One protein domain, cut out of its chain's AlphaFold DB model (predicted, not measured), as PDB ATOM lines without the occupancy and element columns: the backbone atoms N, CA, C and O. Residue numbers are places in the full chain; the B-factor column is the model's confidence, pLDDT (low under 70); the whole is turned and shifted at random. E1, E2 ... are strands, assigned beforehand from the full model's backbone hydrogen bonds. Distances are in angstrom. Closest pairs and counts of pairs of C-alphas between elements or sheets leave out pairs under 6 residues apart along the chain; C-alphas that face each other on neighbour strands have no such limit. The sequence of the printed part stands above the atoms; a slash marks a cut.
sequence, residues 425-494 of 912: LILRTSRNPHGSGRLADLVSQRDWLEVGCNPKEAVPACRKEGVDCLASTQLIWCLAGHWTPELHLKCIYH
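What this domain is: This is residues 425 to 494 of the 912 residues of the protein "Sushi domain-containing protein" of Vitrella brassicaformis (strain CCMP3155) (UniProt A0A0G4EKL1). With little regular structure, the domain is a small three-stranded sheet, E1 - E2 - E4, with a short strand pair, E3 and E5, near the end of E2 at Cys 453; three long links, E1 to E2, E3 to E4 and E4 to E5, and a tight one, E2 to E3, join the strands, and residues 463 to 468 stick out. The 70 printed residues include 23 in five named strands, E1 to E5 along the chain, both sheets antiparallel, class all strand, no named helix. It is only just compact, close to loose, with radius of gyration of the C-alphas 13.3 A and spans 40 by 22 by 17 A.

Where its parts are: E1, residues 425 to 429, begins at C-alpha 425 (23.933, -69.144, 19.650) and is 11.6 A long. E2, 448 to 453, is 17.0 A; E3, 458 to 460, 7.0 A; E4, 474 to 479, 15.4 A; E5, 491 to 493, 6.6 A, ending at C-alpha 493 (12.107, -74.014, 19.376).

How they stand to each other: E1 and E2 form an antiparallel hairpin at 155 degrees; N 425 and O 452 are 2.8 A apart. E2 and E4 are antiparallel; N 449 and O 476 are 2.9 A apart. E3 and E5 are antiparallel; N 459 and O 492 are 2.9 A apart. E1 and E5 are apart.

The domain as a whole: The printed part has no cut. Links E1 to E2, E3 to E4 and E4 to E5 are long. pLDDT is under 70 at residues 463 to 472 and 485.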
ATOM      1  N   LEU A 425      22.874 -69.567  18.734       91.81
ATOM      2  CA  LEU A 425      23.933 -69.144  19.650       91.81
ATOM      3  C   LEU A 425      25.302 -69.358  18.996       91.81
ATOM      4  O   LEU A 425      25.583 -70.431  18.467       91.81
ATOM      5  N   ILE A 426      26.179 -68.357  19.072       91.38
ATOM      6  CA  ILE A 426      27.583 -68.505  18.666       91.38
ATOM      7  C   ILE A 426      28.342 -69.171  19.809       91.38
ATOM      8  O   ILE A 426      28.451 -68.613  20.900       91.38
ATOM      9  N   LEU A 427      28.858 -70.369  19.554       89.56
ATOM     10  CA  LEU A 427      29.532 -71.190  20.553       89.56
ATOM     11  C   LEU A 427      31.021 -70.853  20.643       89.56
ATOM     12  O   LEU A 427      31.554 -70.694  21.741       89.56
ATOM     13  N   ARG A 428      31.692 -70.757  19.487       92.00
ATOM     14  CA  ARG A 428      33.144 -70.546  19.368       92.00
ATOM     15  C   ARG A 428      33.482 -69.719  18.138       92.00
ATOM     16  O   ARG A 428      32.699 -69.641  17.194       92.00
ATOM     17  N   THR A 429      34.665 -69.118  18.143       92.12
ATOM     18  CA  THR A 429      35.202 -68.346  17.014       92.12
ATOM     19  C   THR A 429      36.695 -68.629  16.836       92.12
ATOM     20  O   THR A 429      37.358 -69.033  17.792       92.12
ATOM     21  N   SER A 430      37.258 -68.352  15.657       89.25
ATOM     22  CA  SER A 430      38.704 -68.468  15.387       89.25
ATOM     23  C   SER A 430      39.572 -67.656  16.357       89.25
ATOM     24  O   SER A 430      40.705 -68.036  16.644       89.25
ATOM     25  N   ARG A 431      39.040 -66.543  16.878       88.75
ATOM     26  CA  ARG A 431      39.725 -65.634  17.812       88.75
ATOM     27  C   ARG A 431      39.476 -65.964  19.282       88.75
ATOM     28  O   ARG A 431      40.247 -65.538  20.136       88.75
ATOM     29  N   ASN A 432      38.423 -66.721  19.583       87.06
ATOM     30  CA  ASN A 432      38.096 -67.169  20.930       87.06
ATOM     31  C   ASN A 432      37.554 -68.611  20.882       87.06
ATOM     32  O   ASN A 432      36.353 -68.814  20.684       87.06
ATOM     33  N   PRO A 433      38.418 -69.625  21.071       84.69
ATOM     34  CA  PRO A 433      38.027 -71.034  21.011       84.69
ATOM     35  C   PRO A 433      37.136 -71.474  22.180       84.69
ATOM     36  O   PRO A 433      36.544 -72.549  22.131       84.69
ATOM     37  N   HIS A 434      37.057 -70.676  23.248       84.50
ATOM     38  CA  HIS A 434      36.359 -71.028  24.487       84.50
ATOM     39  C   HIS A 434      35.102 -70.183  24.746       84.50
ATOM     40  O   HIS A 434      34.489 -70.323  25.802       84.50
ATOM     41  N   GLY A 435      34.686 -69.334  23.802       81.06
ATOM     42  CA  GLY A 435      33.440 -68.578  23.917       81.06
ATOM     43  C   GLY A 435      33.155 -67.662  22.729       81.06
ATOM     44  O   GLY A 435      33.872 -67.656  21.728       81.06
ATOM     45  N   SER A 436      32.109 -66.847  22.850       76.44
ATOM     46  CA  SER A 436      31.764 -65.838  21.848       76.44
ATOM     47  C   SER A 436      32.759 -64.671  21.918       76.44
ATOM     48  O   SER A 436      32.698 -63.842  22.829       76.44
ATOM     49  N   GLY A 437      33.712 -64.612  20.984       80.19
ATOM     50  CA  GLY A 437      34.523 -63.413  20.751       80.19
ATOM     51  C   GLY A 437      33.671 -62.254  20.217       80.19
ATOM     52  O   GLY A 437      32.511 -62.443  19.845       80.19
ATOM     53  N   ARG A 438      34.232 -61.039  20.155       87.31
ATOM     54  CA  ARG A 438      33.564 -59.929  19.461       87.31
ATOM     55  C   ARG A 438      33.531 -60.247  17.967       87.31
ATOM     56  O   ARG A 438      34.576 -60.382  17.343       87.31
ATOM     57  N   LEU A 439      32.334 -60.337  17.388       88.56
ATOM     58  CA  LEU A 439      32.154 -60.633  15.959       88.56
ATOM     59  C   LEU A 439      32.848 -59.623  15.037       88.56
ATOM     60  O   LEU A 439      33.263 -59.984  13.942       88.56
ATOM     61  N   ALA A 440      33.016 -58.380  15.498       86.94
ATOM     62  CA  ALA A 440      33.735 -57.333  14.776       86.94
ATOM     63  C   ALA A 440      35.223 -57.656  14.535       86.94
ATOM     64  O   ALA A 440      35.823 -57.090  13.628       86.94
ATOM     65  N   ASP A 441      35.812 -58.577  15.306       86.62
ATOM     66  CA  ASP A 441      37.226 -58.949  15.179       86.62
ATOM     67  C   ASP A 441      37.450 -60.044  14.113       86.62
ATOM     68  O   ASP A 441      38.592 -60.372  13.783       86.62
ATOM     69  N   LEU A 442      36.371 -60.616  13.562       88.00
ATOM     70  CA  LEU A 442      36.401 -61.703  12.581       88.00
ATOM     71  C   LEU A 442      36.380 -61.172  11.138       88.00
ATOM     72  O   LEU A 442      35.422 -61.371  10.399       88.00
ATOM     73  N   VAL A 443      37.421 -60.450  10.737       85.06
ATOM     74  CA  VAL A 443      37.498 -59.794   9.411       85.06
ATOM     75  C   VAL A 443      38.546 -60.408   8.482       85.06
ATOM     76  O   VAL A 443      38.631 -60.046   7.306       85.06
ATOM     77  N   SER A 444      39.373 -61.324   8.991       81.75
ATOM     78  CA  SER A 444      40.466 -61.932   8.230       81.75
ATOM     79  C   SER A 444      39.977 -63.139   7.441       81.75
ATOM     80  O   SER A 444      39.158 -63.920   7.924       81.75
ATOM     81  N   GLN A 445      40.543 -63.360   6.252       77.44
ATOM     82  CA  GLN A 445      40.338 -64.628   5.555       77.44
ATOM     83  C   GLN A 445      40.684 -65.800   6.478       77.44
ATOM     84  O   GLN A 445      41.704 -65.766   7.171       77.44
ATOM     85  N   ARG A 446      39.856 -66.849   6.435       80.31
ATOM     86  CA  ARG A 446      39.922 -68.036   7.306       80.31
ATOM     87  C   ARG A 446      39.478 -67.813   8.752       80.31
ATOM     88  O   ARG A 446      39.532 -68.774   9.523       80.31
ATOM     89  N   ASP A 447      39.020 -66.617   9.130       89.31
ATOM     90  CA  ASP A 447      38.235 -66.495  10.356       89.31
ATOM     91  C   ASP A 447      36.982 -67.372  10.226       89.31
ATOM     92  O   ASP A 447      36.398 -67.512   9.149       89.31
ATOM     93  N   TRP A 448      36.611 -68.025  11.321       90.69
ATOM     94  CA  TRP A 448      35.480 -68.940  11.364       90.69
ATOM     95  C   TRP A 448      34.704 -68.752  12.656       90.69
ATOM     96  O   TRP A 448      35.242 -68.293  13.668       90.69
ATOM     97  N   LEU A 449      33.432 -69.121  12.624       92.56
ATOM     98  CA  LEU A 449      32.566 -69.153  13.792       92.56
ATOM     99  C   LEU A 449      31.727 -70.426  13.793       92.56
ATOM    100  O   LEU A 449      31.343 -70.934  12.743       92.56
ATOM    101  N   GLU A 450      31.487 -70.955  14.982       91.75
ATOM    102  CA  GLU A 450      30.702 -72.161  15.213       91.75
ATOM    103  C   GLU A 450      29.340 -71.750  15.783       91.75
ATOM    104  O   GLU A 450      29.256 -71.239  16.903       91.75
ATOM    105  N   VAL A 451      28.276 -71.942  15.002       91.56
ATOM    106  CA  VAL A 451      26.891 -71.651  15.400       91.56
ATOM    107  C   VAL A 451      26.226 -72.930  15.888       91.56
ATOM    108  O   VAL A 451      26.317 -73.966  15.236       91.56
ATOM    109  N   GLY A 452      25.529 -72.860  17.017       91.19
ATOM    110  CA  GLY A 452      24.671 -73.922  17.533       91.19
ATOM    111  C   GLY A 452      23.279 -73.407  17.886       91.19
ATOM    112  O   GLY A 452      22.987 -72.217  17.772       91.19
ATOM    113  N   CYS A 453      22.414 -74.307  18.342       91.88
ATOM    114  CA  CYS A 453      21.128 -73.933  18.929       91.88
ATOM    115  C   CYS A 453      21.299 -73.647  20.419       91.88
ATOM    116  O   CYS A 453      22.022 -74.370  21.105       91.88
ATOM    117  N   ASN A 454      20.617 -72.624  20.936       90.75
ATOM    118  CA  ASN A 454      20.548 -72.376  22.370       90.75
ATOM    119  C   ASN A 454      19.820 -73.552  23.051       90.75
ATOM    120  O   ASN A 454      18.611 -73.694  22.862       90.75
ATOM    121  N   PRO A 455      20.494 -74.370  23.882       86.38
ATOM    122  CA  PRO A 455      19.900 -75.585  24.440       86.38
ATOM    123  C   PRO A 455      18.723 -75.307  25.384       86.38
ATOM    124  O   PRO A 455      17.937 -76.215  25.655       86.38
ATOM    125  N   LYS A 456      18.580 -74.070  25.881       88.25
ATOM    126  CA  LYS A 456      17.451 -73.653  26.722       88.25
ATOM    127  C   LYS A 456      16.187 -73.326  25.928       88.25
ATOM    128  O   LYS A 456      15.108 -73.373  26.502       88.25
ATOM    129  N   GLU A 457      16.315 -73.007  24.641       90.75
ATOM    130  CA  GLU A 457      15.219 -72.473  23.819       90.75
ATOM    131  C   GLU A 457      14.922 -73.318  22.579       90.75
ATOM    132  O   GLU A 457      13.788 -73.307  22.111       90.75
ATOM    133  N   ALA A 458      15.902 -74.059  22.049       91.50
ATOM    134  CA  ALA A 458      15.758 -74.832  20.823       91.50
ATOM    135  C   ALA A 458      16.639 -76.090  20.774       91.50
ATOM    136  O   ALA A 458      17.619 -76.237  21.510       91.50
ATOM    137  N   VAL A 459      16.319 -76.978  19.833       89.50
ATOM    138  CA  VAL A 459      17.162 -78.105  19.402       89.50
ATOM    139  C   VAL A 459      17.384 -78.076  17.886       89.50
ATOM    140  O   VAL A 459      16.603 -77.456  17.162       89.50
ATOM    141  N   PRO A 460      18.420 -78.748  17.364       88.50
ATOM    142  CA  PRO A 460      18.600 -78.887  15.925       88.50
ATOM    143  C   PRO A 460      17.498 -79.722  15.259       88.50
ATOM    144  O   PRO A 460      17.027 -80.706  15.820       88.50
ATOM    145  N   ALA A 461      17.138 -79.380  14.020       82.38
ATOM    146  CA  ALA A 461      16.091 -80.053  13.241       82.38
ATOM    147  C   ALA A 461      16.401 -81.505  12.823       82.38
ATOM    148  O   ALA A 461      15.541 -82.178  12.252       82.38
ATOM    149  N   CYS A 462      17.616 -82.007  13.053       70.88
ATOM    150  CA  CYS A 462      17.957 -83.383  12.728       70.88
ATOM    151  C   CYS A 462      17.553 -84.302  13.889       70.88
ATOM    152  O   CYS A 462      18.238 -84.426  14.891       70.88
ATOM    153  N   ARG A 463      16.405 -84.966  13.786       55.06
ATOM    154  CA  ARG A 463      16.099 -86.124  14.633       55.06
ATOM    155  C   ARG A 463      15.486 -87.190  13.737       55.06
ATOM    156  O   ARG A 463      14.274 -87.305  13.621       55.06
ATOM    157  N   LYS A 464      16.342 -87.938  13.031       55.06
ATOM    158  CA  LYS A 464      15.964 -89.282  12.578       55.06
ATOM    159  C   LYS A 464      16.105 -90.201  13.792       55.06
ATOM    160  O   LYS A 464      17.121 -90.124  14.481       55.06
ATOM    161  N   GLU A 465      15.082 -91.007  14.078       50.44
ATOM    162  CA  GLU A 465      15.087 -91.973  15.187       50.44
ATOM    163  C   GLU A 465      16.408 -92.765  15.212       50.44
ATOM    164  O   GLU A 465      16.791 -93.377  14.216       50.44
ATOM    165  N   GLY A 466      17.122 -92.716  16.342       54.19
ATOM    166  CA  GLY A 466      18.328 -93.518  16.580       54.19
ATOM    167  C   GLY A 466      19.678 -92.893  16.203       54.19
ATOM    168  O   GLY A 466      20.695 -93.548  16.416       54.19
ATOM    169  N   VAL A 467      19.737 -91.655  15.693       56.25
ATOM    170  CA  VAL A 467      21.014 -90.952  15.455       56.25
ATOM    171  C   VAL A 467      21.136 -89.767  16.408       56.25
ATOM    172  O   VAL A 467      20.343 -88.828  16.353       56.25
ATOM    173  N   ASP A 468      22.134 -89.825  17.288       52.56
ATOM    174  CA  ASP A 468      22.452 -88.767  18.242       52.56
ATOM    175  C   ASP A 468      22.872 -87.493  17.492       52.56
ATOM    176  O   ASP A 468      24.001 -87.354  17.026       52.56
ATOM    177  N   CYS A 469      21.957 -86.532  17.368       62.97
ATOM    178  CA  CYS A 469      22.234 -85.217  16.781       62.97
ATOM    179  C   CYS A 469      22.897 -84.238  17.764       62.97
ATOM    180  O   CYS A 469      22.857 -83.022  17.576       62.97
ATOM    181  N   LEU A 470      23.560 -84.766  18.796       50.56
ATOM    182  CA  LEU A 470      24.260 -84.024  19.847       50.56
ATOM    183  C   LEU A 470      25.435 -83.152  19.352       50.56
ATOM    184  O   LEU A 470      26.089 -82.514  20.171       50.56
ATOM    185  N   ALA A 471      25.699 -83.070  18.043       56.00
ATOM    186  CA  ALA A 471      26.857 -82.361  17.495       56.00
ATOM    187  C   ALA A 471      26.585 -81.499  16.249       56.00
ATOM    188  O   ALA A 471      27.532 -81.170  15.540       56.00
ATOM    189  N   SER A 472      25.343 -81.113  15.932       65.62
ATOM    190  CA  SER A 472      25.113 -80.254  14.757       65.62
ATOM    191  C   SER A 472      25.360 -78.779  15.088       65.62
ATOM    192  O   SER A 472      24.447 -77.951  15.091       65.62
ATOM    193  N   THR A 473      26.599 -78.449  15.419       86.38
ATOM    194  CA  THR A 473      27.082 -77.088  15.226       86.38
ATOM    195  C   THR A 473      27.404 -76.912  13.741       86.38
ATOM    196  O   THR A 473      27.702 -77.877  13.035       86.38
ATOM    197  N   GLN A 474      27.291 -75.694  13.224       89.06
ATOM    198  CA  GLN A 474      27.721 -75.368  11.869       89.06
ATOM    199  C   GLN A 474      28.904 -74.416  11.942       89.06
ATOM    200  O   GLN A 474      28.815 -73.358  12.566       89.06
ATOM    201  N   LEU A 475      29.998 -74.776  11.271       89.75
ATOM    202  CA  LEU A 475      31.102 -73.854  11.044       89.75
ATOM    203  C   LEU A 475      30.797 -72.963   9.835       89.75
ATOM    204  O   LEU A 475      30.509 -73.465   8.749       89.75
ATOM    205  N   ILE A 476      30.906 -71.653  10.025       90.06
ATOM    206  CA  ILE A 476      30.803 -70.635   8.977       90.06
ATOM    207  C   ILE A 476      32.183 -70.003   8.822       90.06
ATOM    208  O   ILE A 476      32.807 -69.637   9.817       90.06
ATOM    209  N   TRP A 477      32.664 -69.890   7.586       88.88
ATOM    210  CA  TRP A 477      34.006 -69.400   7.273       88.88
ATOM    211  C   TRP A 477      33.944 -68.068   6.530       88.88
ATOM    212  O   TRP A 477      33.090 -67.878   5.673       88.88
ATOM    213  N   CYS A 478      34.882 -67.167   6.807       85.94
ATOM    214  CA  CYS A 478      35.153 -65.994   5.984       85.94
ATOM    215  C   CYS A 478      36.084 -66.395   4.828       85.94
ATOM    216  O   CYS A 478      37.274 -66.668   5.035       85.94
ATOM    217  N   LEU A 479      35.543 -66.443   3.610       80.25
ATOM    218  CA  LEU A 479      36.251 -66.802   2.384       80.25
ATOM    219  C   LEU A 479      36.026 -65.725   1.323       80.25
ATOM    220  O   LEU A 479      34.906 -65.324   1.034       80.25
ATOM    221  N   ALA A 480      37.124 -65.237   0.754       77.69
ATOM    222  CA  ALA A 480      37.114 -64.248  -0.316       77.69
ATOM    223  C   ALA A 480      36.277 -62.971  -0.062       77.69
ATOM    224  O   ALA A 480      35.661 -62.432  -0.974       77.69
ATOM    225  N   GLY A 481      36.275 -62.461   1.172       79.50
ATOM    226  CA  GLY A 481      35.529 -61.246   1.525       79.50
ATOM    227  C   GLY A 481      34.043 -61.476   1.811       79.50
ATOM    228  O   GLY A 481      33.327 -60.529   2.137       79.50
ATOM    229  N   HIS A 482      33.587 -62.727   1.765       83.12
ATOM    230  CA  HIS A 482      32.224 -63.114   2.089       83.12
ATOM    231  C   HIS A 482      32.211 -64.232   3.136       83.12
ATOM    232  O   HIS A 482      33.083 -65.098   3.185       83.12
ATOM    233  N   TRP A 483      31.204 -64.226   3.999       86.56
ATOM    234  CA  TRP A 483      30.928 -65.383   4.841       86.56
ATOM    235  C   TRP A 483      30.312 -66.478   3.978       86.56
ATOM    236  O   TRP A 483      29.452 -66.179   3.152       86.56
ATOM    237  N   THR A 484      30.756 -67.728   4.152       84.44
ATOM    238  CA  THR A 484      30.209 -68.885   3.434       84.44
ATOM    239  C   THR A 484      28.686 -68.839   3.522       84.44
ATOM    240  O   THR A 484      28.160 -68.837   4.641       84.44
ATOM    241  N   PRO A 485      27.990 -68.730   2.381       63.59
ATOM    242  CA  PRO A 485      26.584 -68.397   2.382       63.59
ATOM    243  C   PRO A 485      25.786 -69.620   2.823       63.59
ATOM    244  O   PRO A 485      26.020 -70.724   2.346       63.59
ATOM    245  N   GLU A 486      24.830 -69.362   3.713       74.31
ATOM    246  CA  GLU A 486      23.796 -70.268   4.225       74.31
ATOM    247  C   GLU A 486      24.127 -71.019   5.527       74.31
ATOM    248  O   GLU A 486      24.777 -72.065   5.586       74.31
ATOM    249  N   LEU A 487      23.558 -70.494   6.617       81.75
ATOM    250  CA  LEU A 487      23.298 -71.251   7.836       81.75
ATOM    251  C   LEU A 487      22.263 -72.350   7.508       81.75
ATOM    252  O   LEU A 487      21.062 -72.094   7.447       81.75
ATOM    253  N   HIS A 488      22.731 -73.573   7.258       83.62
ATOM    254  CA  HIS A 488      21.907 -74.764   7.035       83.62
ATOM    255  C   HIS A 488      21.424 -75.396   8.345       83.62
ATOM    256  O   HIS A 488      20.481 -76.194   8.337       83.62
ATOM    257  N   LEU A 489      22.053 -75.053   9.473       86.56
ATOM    258  CA  LEU A 489      21.553 -75.395  10.794       86.56
ATOM    259  C   LEU A 489      20.172 -74.763  10.975       86.56
ATOM    260  O   LEU A 489      20.034 -73.545  10.995       86.56
ATOM    261  N   LYS A 490      19.148 -75.600  11.135       89.00
ATOM    262  CA  LYS A 490      17.803 -75.165  11.512       89.00
ATOM    263  C   LYS A 490      17.603 -75.447  12.992       89.00
ATOM    264  O   LYS A 490      17.533 -76.613  13.383       89.00
ATOM    265  N   CYS A 491      17.515 -74.395  13.796       90.69
ATOM    266  CA  CYS A 491      17.143 -74.510  15.200       90.69
ATOM    267  C   CYS A 491      15.627 -74.428  15.336       90.69
ATOM    268  O   CYS A 491      14.998 -73.496  14.839       90.69
ATOM    269  N   ILE A 492      15.046 -75.424  15.994       91.44
ATOM    270  CA  ILE A 492      13.614 -75.536  16.225       91.44
ATOM    271  C   ILE A 492      13.356 -75.297  17.703       91.44
ATOM    272  O   ILE A 492      13.943 -75.978  18.545       91.44
ATOM    273  N   TYR A 493      12.484 -74.336  18.005       92.62
ATOM    274  CA  TYR A 493      12.107 -74.014  19.376       92.62
ATOM    275  C   TYR A 493      11.574 -75.242  20.124       92.62
ATOM    276  O   TYR A 493      10.865 -76.081  19.555       92.62
ATOM    277  N   HIS A 494      11.900 -75.327  21.413       92.62
ATOM    278  CA  HIS A 494      11.186 -76.202  22.338       92.62
ATOM    279  C   HIS A 494       9.725 -75.764  22.411       92.62
ATOM    280  O   HIS A 494       9.407 -74.584  22.264       92.62
TER     281      HIS A 494